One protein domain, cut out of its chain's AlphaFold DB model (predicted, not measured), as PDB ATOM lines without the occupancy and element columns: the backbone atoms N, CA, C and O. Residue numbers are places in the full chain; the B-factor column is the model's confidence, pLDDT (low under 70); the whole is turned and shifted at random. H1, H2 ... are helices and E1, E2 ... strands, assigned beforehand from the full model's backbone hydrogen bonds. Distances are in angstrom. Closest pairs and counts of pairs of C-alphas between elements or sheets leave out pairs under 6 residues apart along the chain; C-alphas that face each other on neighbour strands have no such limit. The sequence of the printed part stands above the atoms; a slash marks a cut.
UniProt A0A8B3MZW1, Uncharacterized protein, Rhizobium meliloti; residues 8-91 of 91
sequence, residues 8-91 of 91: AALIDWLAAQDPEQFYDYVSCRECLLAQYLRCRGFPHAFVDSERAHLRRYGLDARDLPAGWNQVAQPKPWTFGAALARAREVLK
ATOM      1  N   ALA A   8     -18.162 -19.516   1.924       93.25
ATOM      2  CA  ALA A   8     -18.398 -18.159   2.399       93.25
ATOM      3  C   ALA A   8     -19.378 -18.172   3.577       93.25
ATOM      4  O   ALA A   8     -19.101 -17.586   4.618       93.25
ATOM      5  N   ALA A   9     -20.470 -18.934   3.466       93.44
ATOM      6  CA  ALA A   9     -21.437 -19.039   4.556       93.44
ATOM      7  C   ALA A   9     -20.867 -19.732   5.809       93.44
ATOM      8  O   ALA A   9     -21.264 -19.383   6.920       93.44
ATOM      9  N   LEU A  10     -19.947 -20.693   5.656       94.81
ATOM     10  CA  LEU A  10     -19.242 -21.304   6.787       94.81
ATOM     11  C   LEU A  10     -18.305 -20.296   7.467       94.81
ATOM     12  O   LEU A  10     -18.311 -20.199   8.692       94.81
ATOM     13  N   ILE A  11     -17.536 -19.525   6.692       95.69
ATOM     14  CA  ILE A  11     -16.653 -18.471   7.216       95.69
ATOM     15  C   ILE A  11     -17.468 -17.395   7.944       95.69
ATOM     16  O   ILE A  11     -17.105 -17.012   9.055       95.69
ATOM     17  N   ASP A  12     -18.582 -16.948   7.364       95.38
ATOM     18  CA  ASP A  12     -19.474 -15.959   7.978       95.38
ATOM     19  C   ASP A  12     -20.078 -16.481   9.288       95.38
ATOM     20  O   ASP A  12     -20.114 -15.769  10.290       95.38
ATOM     21  N   TRP A  13     -20.521 -17.743   9.307       95.56
ATOM     22  CA  TRP A  13     -21.053 -18.364  10.520       95.56
ATOM     23  C   TRP A  13     -19.993 -18.484  11.616       95.56
ATOM     24  O   TRP A  13     -20.294 -18.201  12.776       95.56
ATOM     25  N   LEU A  14     -18.756 -18.847  11.253       95.94
ATOM     26  CA  LEU A  14     -17.623 -18.904  12.177       95.94
ATOM     27  C   LEU A  14     -17.257 -17.527  12.733       95.94
ATOM     28  O   LEU A  14     -16.956 -17.412  13.916       95.94
ATOM     29  N   ALA A  15     -17.323 -16.481  11.905       96.12
ATOM     30  CA  ALA A  15     -17.073 -15.104  12.322       96.12
ATOM     31  C   ALA A  15     -18.129 -14.555  13.295       96.12
ATOM     32  O   ALA A  15     -17.851 -13.587  13.999       96.12
ATOM     33  N   ALA A  16     -19.316 -15.162  13.338       96.56
ATOM     34  CA  ALA A  16     -20.386 -14.797  14.260       96.56
ATOM     35  C   ALA A  16     -20.345 -15.557  15.600       96.56
ATOM     36  O   ALA A  16     -21.122 -15.220  16.493       96.56
ATOM     37  N   GLN A  17     -19.497 -16.583  15.747       96.06
ATOM     38  CA  GLN A  17     -19.345 -17.316  17.010       96.06
ATOM     39  C   GLN A  17     -18.412 -16.577  17.976       96.06
ATOM     40  O   GLN A  17     -17.574 -15.776  17.560       96.06
ATOM     41  N   ASP A  18     -18.513 -16.897  19.265       96.06
ATOM     42  CA  ASP A  18     -17.520 -16.470  20.249       96.06
ATOM     43  C   ASP A  18     -16.160 -17.133  19.931       96.06
ATOM     44  O   ASP A  18     -16.068 -18.367  19.907       96.06
ATOM     45  N   PRO A  19     -15.093 -16.355  19.663       96.19
ATOM     46  CA  PRO A  19     -13.801 -16.900  19.267       96.19
ATOM     47  C   PRO A  19     -13.131 -17.758  20.347       96.19
ATOM     48  O   PRO A  19     -12.312 -18.613  19.989       96.19
ATOM     49  N   GLU A  20     -13.458 -17.555  21.627       96.75
ATOM     50  CA  GLU A  20     -12.908 -18.316  22.758       96.75
ATOM     51  C   GLU A  20     -13.731 -19.569  23.080       96.75
ATOM     52  O   GLU A  20     -13.254 -20.470  23.776       96.75
ATOM     53  N   GLN A  21     -14.948 -19.675  22.539       95.94
ATOM     54  CA  GLN A  21     -15.798 -20.835  22.752       95.94
ATOM     55  C   GLN A  21     -15.220 -22.075  22.060       95.94
ATOM     56  O   GLN A  21     -14.812 -22.061  20.891       95.94
ATOM     57  N   PHE A  22     -15.216 -23.179  22.806       95.44
ATOM     58  CA  PHE A  22     -14.759 -24.477  22.333       95.44
ATOM     59  C   PHE A  22     -15.875 -25.254  21.631       95.44
ATOM     60  O   PHE A  22     -17.039 -25.201  22.031       95.44
ATOM     61  N   TYR A  23     -15.491 -26.038  20.627       93.94
ATOM     62  CA  TYR A  23     -16.313 -27.096  20.041       93.94
ATOM     63  C   TYR A  23     -15.660 -28.464  20.273       93.94
ATOM     64  O   TYR A  23     -14.464 -28.560  20.553       93.94
ATOM     65  N   ASP A  24     -16.436 -29.540  20.130       92.75
ATOM     66  CA  ASP A  24     -15.940 -30.906  20.306       92.75
ATOM     67  C   ASP A  24     -15.793 -31.606  18.951       92.75
ATOM     68  O   ASP A  24     -16.763 -32.099  18.380       92.75
ATOM     69  N   TYR A  25     -14.564 -31.657  18.430       91.25
ATOM     70  CA  TYR A  25     -14.271 -32.325  17.160       91.25
ATOM     71  C   TYR A  25     -14.551 -33.837  17.188       91.25
ATOM     72  O   TYR A  25     -14.943 -34.392  16.164       91.25
ATOM     73  N   VAL A  26     -14.346 -34.517  18.324       90.44
ATOM     74  CA  VAL A  26     -14.510 -35.983  18.390       90.44
ATOM     75  C   VAL A  26     -15.976 -36.393  18.486       90.44
ATOM     76  O   VAL A  26     -16.329 -37.527  18.160       90.44
ATOM     77  N   SER A  27     -16.849 -35.472  18.884       89.19
ATOM     78  CA  SER A  27     -18.287 -35.683  18.847       89.19
ATOM     79  C   SER A  27     -18.831 -35.425  17.445       89.19
ATOM     80  O   SER A  27     -18.972 -34.283  17.015       89.19
ATOM     81  N   CYS A  28     -19.280 -36.479  16.757       84.88
ATOM     82  CA  CYS A  28     -19.961 -36.346  15.461       84.88
ATOM     83  C   CYS A  28     -21.212 -35.445  15.535       84.88
ATOM     84  O   CYS A  28     -21.718 -34.972  14.513       84.88
ATOM     85  N   ARG A  29     -21.734 -35.226  16.751       83.81
ATOM     86  CA  ARG A  29     -22.867 -34.351  17.041       83.81
ATOM     87  C   ARG A  29     -22.417 -32.941  17.439       83.81
ATOM     88  O   ARG A  29     -23.021 -31.979  16.989       83.81
ATOM     89  N   GLU A  30     -21.393 -32.783  18.256       88.25
ATOM     90  CA  GLU A  30     -20.995 -31.462  18.766       88.25
ATOM     91  C   GLU A  30     -19.801 -30.851  18.008       88.25
ATOM     92  O   GLU A  30     -19.324 -29.773  18.362       88.25
ATOM     93  N   CYS A  31     -19.368 -31.481  16.913       92.00
ATOM     94  CA  CYS A  31     -18.392 -30.922  15.981       92.00
ATOM     95  C   CYS A  31     -18.919 -29.644  15.315       92.00
ATOM     96  O   CYS A  31     -20.107 -29.529  14.997       92.00
ATOM     97  N   LEU A  32     -18.017 -28.698  15.033       94.44
ATOM     98  CA  LEU A  32     -18.353 -27.396  14.448       94.44
ATOM     99  C   LEU A  32     -19.162 -27.515  13.144       94.44
ATOM    100  O   LEU A  32     -20.089 -26.742  12.919       94.44
ATOM    101  N   LEU A  33     -18.859 -28.513  12.304       94.50
ATOM    102  CA  LEU A  33     -19.522 -28.707  11.013       94.50
ATOM    103  C   LEU A  33     -20.957 -29.199  11.214       94.50
ATOM    104  O   LEU A  33     -21.868 -28.764  10.511       94.50
ATOM    105  N   ALA A  34     -21.178 -30.063  12.207       93.19
ATOM    106  CA  ALA A  34     -22.513 -30.518  12.573       93.19
ATOM    107  C   ALA A  34     -23.351 -29.363  13.149       93.19
ATOM    108  O   ALA A  34     -24.517 -29.215  12.780       93.19
ATOM    109  N   GLN A  35     -22.754 -28.511  13.991       94.19
ATOM    110  CA  GLN A  35     -23.409 -27.309  14.520       94.19
ATOM    111  C   GLN A  35     -23.799 -26.332  13.397       94.19
ATOM    112  O   GLN A  35     -24.962 -25.930  13.308       94.19
ATOM    113  N   TYR A  36     -22.874 -26.034  12.480       94.50
ATOM    114  CA  TYR A  36     -23.132 -25.195  11.308       94.50
ATOM    115  C   TYR A  36     -24.292 -25.730  10.454       94.50
ATOM    116  O   TYR A  36     -25.228 -24.997  10.125       94.50
ATOM    117  N   LEU A  37     -24.280 -27.025  10.123       92.19
ATOM    118  CA  LEU A  37     -25.327 -27.639   9.301       92.19
ATOM    119  C   LEU A  37     -26.700 -27.596   9.988       92.19
ATOM    120  O   LEU A  37     -27.711 -27.362   9.320       92.19
ATOM    121  N   ARG A  38     -26.764 -27.724  11.319       91.50
ATOM    122  CA  ARG A  38     -28.019 -27.516  12.063       91.50
ATOM    123  C   ARG A  38     -28.528 -26.093  11.942       91.50
ATOM    124  O   ARG A  38     -29.703 -25.915  11.630       91.50
ATOM    125  N   CYS A  39     -27.654 -25.099  12.104       90.88
ATOM    126  CA  CYS A  39     -28.011 -23.693  11.897       90.88
ATOM    127  C   CYS A  39     -28.523 -23.424  10.471       90.88
ATOM    128  O   CYS A  39     -29.366 -22.553  10.275       90.88
ATOM    129  N   ARG A  40     -28.068 -24.192   9.474       88.44
ATOM    130  CA  ARG A  40     -28.521 -24.103   8.073       88.44
ATOM    131  C   ARG A  40     -29.858 -24.803   7.791       88.44
ATOM    132  O   ARG A  40     -30.337 -24.715   6.662       88.44
ATOM    133  N   GLY A  41     -30.470 -25.461   8.779       89.00
ATOM    134  CA  GLY A  41     -31.777 -26.117   8.648       89.00
ATOM    135  C   GLY A  41     -31.738 -27.647   8.600       89.00
ATOM    136  O   GLY A  41     -32.751 -28.261   8.273       89.00
ATOM    137  N   PHE A  42     -30.609 -28.276   8.944       89.56
ATOM    138  CA  PHE A  42     -30.484 -29.735   9.058       89.56
ATOM    139  C   PHE A  42     -30.441 -30.155  10.540       89.56
ATOM    140  O   PHE A  42     -29.365 -30.425  11.070       89.56
ATOM    141  N   PRO A  43     -31.585 -30.218  11.255       87.31
ATOM    142  CA  PRO A  43     -31.622 -30.367  12.718       87.31
ATOM    143  C   PRO A  43     -31.008 -31.677  13.231       87.31
ATOM    144  O   PRO A  43     -30.605 -31.767  14.389       87.31
ATOM    145  N   HIS A  44     -30.923 -32.691  12.370       87.00
ATOM    146  CA  HIS A  44     -30.343 -33.996  12.680       87.00
ATOM    147  C   HIS A  44     -28.958 -34.191  12.061       87.00
ATOM    148  O   HIS A  44     -28.511 -35.328  11.958       87.00
ATOM    149  N   ALA A  45     -28.291 -33.110  11.641       89.00
ATOM    150  CA  ALA A  45     -26.969 -33.214  11.051       89.00
ATOM    151  C   ALA A  45     -25.949 -33.773  12.052       89.00
ATOM    152  O   ALA A  45     -25.817 -33.271  13.179       89.00
ATOM    153  N   PHE A  46     -25.217 -34.786  11.601       89.50
ATOM    154  CA  PHE A  46     -23.991 -35.273  12.217       89.50
ATOM    155  C   PHE A  46     -22.920 -35.425  11.139       89.50
ATOM    156  O   PHE A  46     -23.227 -35.612   9.960       89.50
ATOM    157  N   VAL A  47     -21.665 -35.273  11.539       89.62
ATOM    158  CA  VAL A  47     -20.527 -35.217  10.620       89.62
ATOM    159  C   VAL A  47     -19.444 -36.150  11.136       89.62
ATOM    160  O   VAL A  47     -19.117 -36.111  12.319       89.62
ATOM    161  N   ASP A  48     -18.922 -36.998  10.258       87.69
ATOM    162  CA  ASP A  48     -17.689 -37.749  10.488       87.69
ATOM    163  C   ASP A  48     -16.520 -37.083   9.731       87.69
ATOM    164  O   ASP A  48     -16.670 -35.989   9.188       87.69
ATOM    165  N   SER A  49     -15.333 -37.691   9.721       86.00
ATOM    166  CA  SER A  49     -14.146 -37.085   9.101       86.00
ATOM    167  C   SER A  49     -14.250 -36.891   7.585       86.00
ATOM    168  O   SER A  49     -13.481 -36.108   7.026       86.00
ATOM    169  N   GLU A  50     -15.163 -37.596   6.916       88.44
ATOM    170  CA  GLU A  50     -15.269 -37.624   5.454       88.44
ATOM    171  C   GLU A  50     -16.660 -37.234   4.948       88.44
ATOM    172  O   GLU A  50     -16.785 -36.795   3.807       88.44
ATOM    173  N   ARG A  51     -17.710 -37.377   5.761       91.06
ATOM    174  CA  ARG A  51     -19.106 -37.263   5.330       91.06
ATOM    175  C   ARG A  51     -19.972 -36.464   6.293       91.06
ATOM    176  O   ARG A  51     -19.857 -36.542   7.515       91.06
ATOM    177  N   ALA A  52     -20.920 -35.739   5.710       90.31
ATOM    178  CA  ALA A  52     -22.022 -35.098   6.410       90.31
ATOM    179  C   ALA A  52     -23.321 -35.877   6.186       90.31
ATOM    180  O   ALA A  52     -23.745 -36.103   5.052       90.31
ATOM    181  N   HIS A  53     -23.991 -36.235   7.277       90.62
ATOM    182  CA  HIS A  53     -25.256 -36.962   7.272       90.62
ATOM    183  C   HIS A  53     -26.383 -35.988   7.592       90.62
ATOM    184  O   HIS A  53     -26.476 -35.488   8.710       90.62
ATOM    185  N   LEU A  54     -27.228 -35.676   6.607       86.56
ATOM    186  CA  LEU A  54     -28.147 -34.531   6.685       86.56
ATOM    187  C   LEU A  54     -29.579 -34.889   7.127       86.56
ATOM    188  O   LEU A  54     -30.403 -33.997   7.346       86.56
ATOM    189  N   ARG A  55     -29.899 -36.181   7.270       79.75
ATOM    190  CA  ARG A  55     -31.222 -36.687   7.682       79.75
ATOM    191  C   ARG A  55     -31.122 -37.620   8.889       79.75
ATOM    192  O   ARG A  55     -30.078 -38.202   9.153       79.75
ATOM    193  N   ARG A  56     -32.255 -37.795   9.587       63.22
ATOM    194  CA  ARG A  56     -32.404 -38.591  10.827       63.22
ATOM    195  C   ARG A  56     -31.850 -40.021  10.732       63.22
ATOM    196  O   ARG A  56     -31.416 -40.568  11.737       63.22
ATOM    197  N   TYR A  57     -31.868 -40.602   9.538       57.66
ATOM    198  CA  TYR A  57     -31.269 -41.893   9.219       57.66
ATOM    199  C   TYR A  57     -30.324 -41.641   8.044       57.66
ATOM    200  O   TYR A  57     -30.767 -41.013   7.082       57.66
ATOM    201  N   GLY A  58     -29.058 -42.068   8.139       58.12
ATOM    202  CA  GLY A  58     -27.921 -41.738   7.251       58.12
ATOM    203  C   GLY A  58     -28.030 -42.160   5.776       58.12
ATOM    204  O   GLY A  58     -27.032 -42.446   5.132       58.12
ATOM    205  N   LEU A  59     -29.243 -42.205   5.233       64.50
ATOM    206  CA  LEU A  59     -29.577 -42.495   3.843       64.50
ATOM    207  C   LEU A  59     -29.264 -41.324   2.891       64.50
ATOM    208  O   LEU A  59     -29.344 -41.500   1.683       64.50
ATOM    209  N   ASP A  60     -28.922 -40.142   3.414       76.50
ATOM    210  CA  ASP A  60     -28.550 -38.946   2.634       76.50
ATOM    211  C   ASP A  60     -27.223 -38.384   3.172       76.50
ATOM    212  O   ASP A  60     -27.137 -37.261   3.680       76.50
ATOM    213  N   ALA A  61     -26.213 -39.258   3.177       85.25
ATOM    214  CA  ALA A  61     -24.834 -38.888   3.452       85.25
ATOM    215  C   ALA A  61     -24.224 -38.263   2.197       85.25
ATOM    216  O   ALA A  61     -24.399 -38.766   1.086       85.25
ATOM    217  N   ARG A  62     -23.496 -37.167   2.380       88.38
ATOM    218  CA  ARG A  62     -22.744 -36.504   1.318       88.38
ATOM    219  C   ARG A  62     -21.302 -36.372   1.744       88.38
ATOM    220  O   ARG A  62     -21.039 -36.101   2.916       88.38
ATOM    221  N   ASP A  63     -20.394 -36.526   0.797       91.62
ATOM    222  CA  ASP A  63     -18.983 -36.294   1.062       91.62
ATOM    223  C   ASP A  63     -18.770 -34.831   1.464       91.62
ATOM    224  O   ASP A  63     -19.386 -33.906   0.915       91.62
ATOM    225  N   LEU A  64     -17.930 -34.633   2.477       90.44
ATOM    226  CA  LEU A  64     -17.522 -33.310   2.901       90.44
ATOM    227  C   LEU A  64     -16.709 -32.655   1.783       90.44
ATOM    228  O   LEU A  64     -15.847 -33.302   1.179       90.44
ATOM    229  N   PRO A  65     -16.922 -31.358   1.527       91.50
ATOM    230  CA  PRO A  65     -16.063 -30.628   0.614       91.50
ATOM    231  C   PRO A  65     -14.609 -30.655   1.085       91.50
ATOM    232  O   PRO A  65     -14.314 -30.657   2.287       91.50
ATOM    233  N   ALA A  66     -13.694 -30.604   0.117       90.94
ATOM    234  CA  ALA A  66     -12.276 -30.457   0.396       90.94
ATOM    235  C   ALA A  66     -12.034 -29.263   1.337       90.94
ATOM    236  O   ALA A  66     -12.645 -28.203   1.198       90.94
ATOM    237  N   GLY A  67     -11.167 -29.456   2.329       92.69
ATOM    238  CA  GLY A  67     -10.829 -28.419   3.302       92.69
ATOM    239  C   GLY A  67     -11.709 -28.363   4.547       92.69
ATOM    240  O   GLY A  67     -11.239 -27.932   5.594       92.69
ATOM    241  N   TRP A  68     -12.948 -28.854   4.510       94.75
ATOM    242  CA  TRP A  68     -13.865 -28.704   5.648       94.75
ATOM    243  C   TRP A  68     -13.395 -29.459   6.889       94.75
ATOM    244  O   TRP A  68     -13.370 -28.902   7.987       94.75
ATOM    245  N   ASN A  69     -12.937 -30.701   6.722       94.06
ATOM    246  CA  ASN A  69     -12.376 -31.450   7.844       94.06
ATOM    247  C   ASN A  69     -11.074 -30.811   8.370       94.06
ATOM    248  O   ASN A  69     -10.823 -30.809   9.570       94.06
ATOM    249  N   GLN A  70     -10.280 -30.184   7.495       94.38
ATOM    250  CA  GLN A  70      -9.045 -29.480   7.870       94.38
ATOM    251  C   GLN A  70      -9.322 -28.197   8.667       94.38
ATOM    252  O   GLN A  70      -8.483 -27.770   9.454       94.38
ATOM    253  N   VAL A  71     -10.506 -27.598   8.524       95.31
ATOM    254  CA  VAL A  71     -10.955 -26.501   9.392       95.31
ATOM    255  C   VAL A  71     -11.274 -27.006  10.800       95.31
ATOM    256  O   VAL A  71     -10.962 -26.330  11.785       95.31
ATOM    257  N   ALA A  72     -11.869 -28.197  10.899       94.19
ATOM    258  CA  ALA A  72     -12.408 -28.733  12.143       94.19
ATOM    259  C   ALA A  72     -11.417 -29.523  12.995       94.19
ATOM    260  O   ALA A  72     -11.389 -29.354  14.215       94.19
ATOM    261  N   GLN A  73     -10.607 -30.365  12.362       95.19
ATOM    262  CA  GLN A  73      -9.726 -31.323  13.019       95.19
ATOM    263  C   GLN A  73      -8.597 -30.686  13.844       95.19
ATOM    264  O   GLN A  73      -8.376 -31.139  14.975       95.19
ATOM    265  N   PRO A  74      -7.842 -29.686  13.340       95.06
ATOM    266  CA  PRO A  74      -6.640 -29.233  14.027       95.06
ATOM    267  C   PRO A  74      -6.954 -28.511  15.338       95.06
ATOM    268  O   PRO A  74      -7.944 -27.789  15.460       95.06
ATOM    269  N   LYS A  75      -6.073 -28.678  16.327       92.62
ATOM    270  CA  LYS A  75      -6.141 -27.947  17.600       92.62
ATOM    271  C   LYS A  75      -5.573 -26.523  17.450       92.62
ATOM    272  O   LYS A  75      -4.729 -26.307  16.583       92.62
ATOM    273  N   PRO A  76      -5.994 -25.560  18.294       95.69
ATOM    274  CA  PRO A  76      -7.034 -25.689  19.318       95.69
ATOM    275  C   PRO A  76      -8.443 -25.742  18.702       95.69
ATOM    276  O   PRO A  76      -8.676 -25.210  17.613       95.69
ATOM    277  N   TRP A  77      -9.374 -26.402  19.396       95.50
ATOM    278  CA  TRP A  77     -10.778 -26.535  18.983       95.50
ATOM    279  C   TRP A  77     -11.626 -25.362  19.475       95.50
ATOM    280  O   TRP A  77     -12.635 -25.551  20.146       95.50
ATOM    281  N   THR A  78     -11.184 -24.144  19.166       97.00
ATOM    282  CA  THR A  78     -11.957 -22.916  19.384       97.00
ATOM    283  C   THR A  78     -12.493 -22.391  18.061       97.00
ATOM    284  O   THR A  78     -11.866 -22.586  17.010       97.00
ATOM    285  N   PHE A  79     -13.637 -21.708  18.084       96.50
ATOM    286  CA  PHE A  79     -14.207 -21.140  16.860       96.50
ATOM    287  C   PHE A  79     -13.302 -20.079  16.228       96.50
ATOM    288  O   PHE A  79     -13.199 -20.034  15.004       96.50
ATOM    289  N   GLY A  80     -12.562 -19.303  17.027       96.19
ATOM    290  CA  GLY A  80     -11.594 -18.332  16.509       96.19
ATOM    291  C   GLY A  80     -10.451 -18.995  15.733       96.19
ATOM    292  O   GLY A  80     -10.093 -18.549  14.641       96.19
ATOM    293  N   ALA A  81      -9.915 -20.110  16.241       96.88
ATOM    294  CA  ALA A  81      -8.878 -20.862  15.538       96.88
ATOM    295  C   ALA A  81      -9.429 -21.559  14.285       96.88
ATOM    296  O   ALA A  81      -8.768 -21.575  13.247       96.88
ATOM    297  N   ALA A  82     -10.654 -22.090  14.349       96.94
ATOM    298  CA  ALA A  82     -11.326 -22.652  13.180       96.94
ATOM    299  C   ALA A  82     -11.576 -21.589  12.101       96.94
ATOM    300  O   ALA A  82     -11.350 -21.861  10.927       96.94
ATOM    301  N   LEU A  83     -11.959 -20.365  12.475       96.88
ATOM    302  CA  LEU A  83     -12.123 -19.256  11.535       96.88
ATOM    303  C   LEU A  83     -10.813 -18.906  10.819       96.88
ATOM    304  O   LEU A  83     -10.819 -18.709   9.603       96.88
ATOM    305  N   ALA A  84      -9.693 -18.848  11.548       96.81
ATOM    306  CA  ALA A  84      -8.380 -18.611  10.950       96.81
ATOM    307  C   ALA A  84      -8.042 -19.696   9.913       96.81
ATOM    308  O   ALA A  84      -7.751 -19.377   8.761       96.81
ATOM    309  N   ARG A  85      -8.220 -20.975  10.279       96.44
ATOM    310  CA  ARG A  85      -8.035 -22.116   9.365       96.44
ATOM    311  C   ARG A  85      -8.958 -22.042   8.148       96.44
ATOM    312  O   ARG A  85      -8.521 -22.279   7.027       96.44
ATOM    313  N   ALA A  86     -10.226 -21.684   8.344       95.81
ATOM    314  CA  ALA A  86     -11.201 -21.569   7.262       95.81
ATOM    315  C   ALA A  86     -10.787 -20.524   6.224       95.81
ATOM    316  O   ALA A  86     -10.863 -20.791   5.028       95.81
ATOM    317  N   ARG A  87     -10.282 -19.367   6.665       94.81
ATOM    318  CA  ARG A  87      -9.798 -18.305   5.766       94.81
ATOM    319  C   ARG A  87      -8.547 -18.698   4.980       94.81
ATOM    320  O   ARG A  87      -8.321 -18.175   3.891       94.81
ATOM    321  N   GLU A  88      -7.734 -19.599   5.518       94.50
ATOM    322  CA  GLU A  88      -6.536 -20.097   4.843       94.50
ATOM    323  C   GLU A  88      -6.860 -21.189   3.818       94.50
ATOM    324  O   GLU A  88      -6.331 -21.159   2.705       94.50
ATOM    325  N   VAL A  89      -7.733 -22.129   4.196       93.31
ATOM    326  CA  VAL A  89      -7.990 -23.374   3.455       93.31
ATOM    327  C   VAL A  89      -9.126 -23.243   2.436       93.31
ATOM    328  O   VAL A  89      -9.051 -23.849   1.371       93.31
ATOM    329  N   LEU A  90     -10.180 -22.473   2.726       89.31
ATOM    330  CA  LEU A  90     -11.434 -22.480   1.954       89.31
ATOM    331  C   LEU A  90     -11.542 -21.364   0.894       89.31
ATOM    332  O   LEU A  90     -12.638 -20.845   0.673       89.31
ATOM    333  N   LYS A  91     -10.420 -20.996   0.263       74.12
ATOM    334  CA  LYS A  91     -10.350 -19.942  -0.771       74.12
ATOM    335  C   LYS A  91     -11.181 -20.247  -2.015       74.12
ATOM    336  O   LYS A  91     -11.211 -21.424  -2.435       74.12
TER     337      LYS A  91
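Overview. This is residues 8 to 91 of the 91 residues of an uncharacterized protein of Rhizobium meliloti (UniProt A0A8B3MZW1). A small group of helices makes one part of the domain: H1 and H4 lie side by side, running opposite ways, and short H3 packs on H4. H2 runs crosswise to H1 and H4, between them and a small two-stranded hairpin, E1 and E2, at the far end of the longest axis. The printed part has 84 residues, with four named helices and two named strands in the order H1, H2, E1, E2, H3, H4; the sheet is antiparallel, order E1 - E2. It is mostly helix, though under half of the residues are in named elements. It is compact, with a radius of gyration of the C-alphas of 11.8 A and spans of 33 by 23 by 22 A.

Along the chain. H1, residues 8 to 15, begins at C-alpha 8 (-18.398, -18.159, 2.399) and is 10.5 A long. H2, residues 32 to 39, is 10.7 A long. E1 is residues 51 to 53 and E2 residues 61 to 63. H3 is residues 68 to 72. H4, residues 79 to 89, is 14.9 A long and ends at C-alpha 89 (-7.990, -23.374, 3.455).

Arrangement. H1 touches H4 at a shallow tilt of 31 degrees, opposite ways; their closest C-alphas, of Leu 14 and Leu 83, are 5.5 A apart. H3 touches H4, closest at the C-alphas of Val 71 and Arg 85, 5.3 A. H2 and H3 only just touch, with 3 pairs of C-alphas within 8 A, the closest those of Leu 32 and Ala 72, 6.5 A. In the hairpin of E1 and E2, N 52 and O 62 are 2.8 A apart, within hydrogen-bond range. In H1, H2, H3 and H4 every O i to N i+4 pair is within that range.

Size, cuts and confidence. The C-alphas farthest apart, of Glu 20 and Leu 59, are 34.9 A apart. The printed part has no cut. The links H1 to H2 and H2 to E1 are long. Residues 56 to 59 have pLDDT under 70.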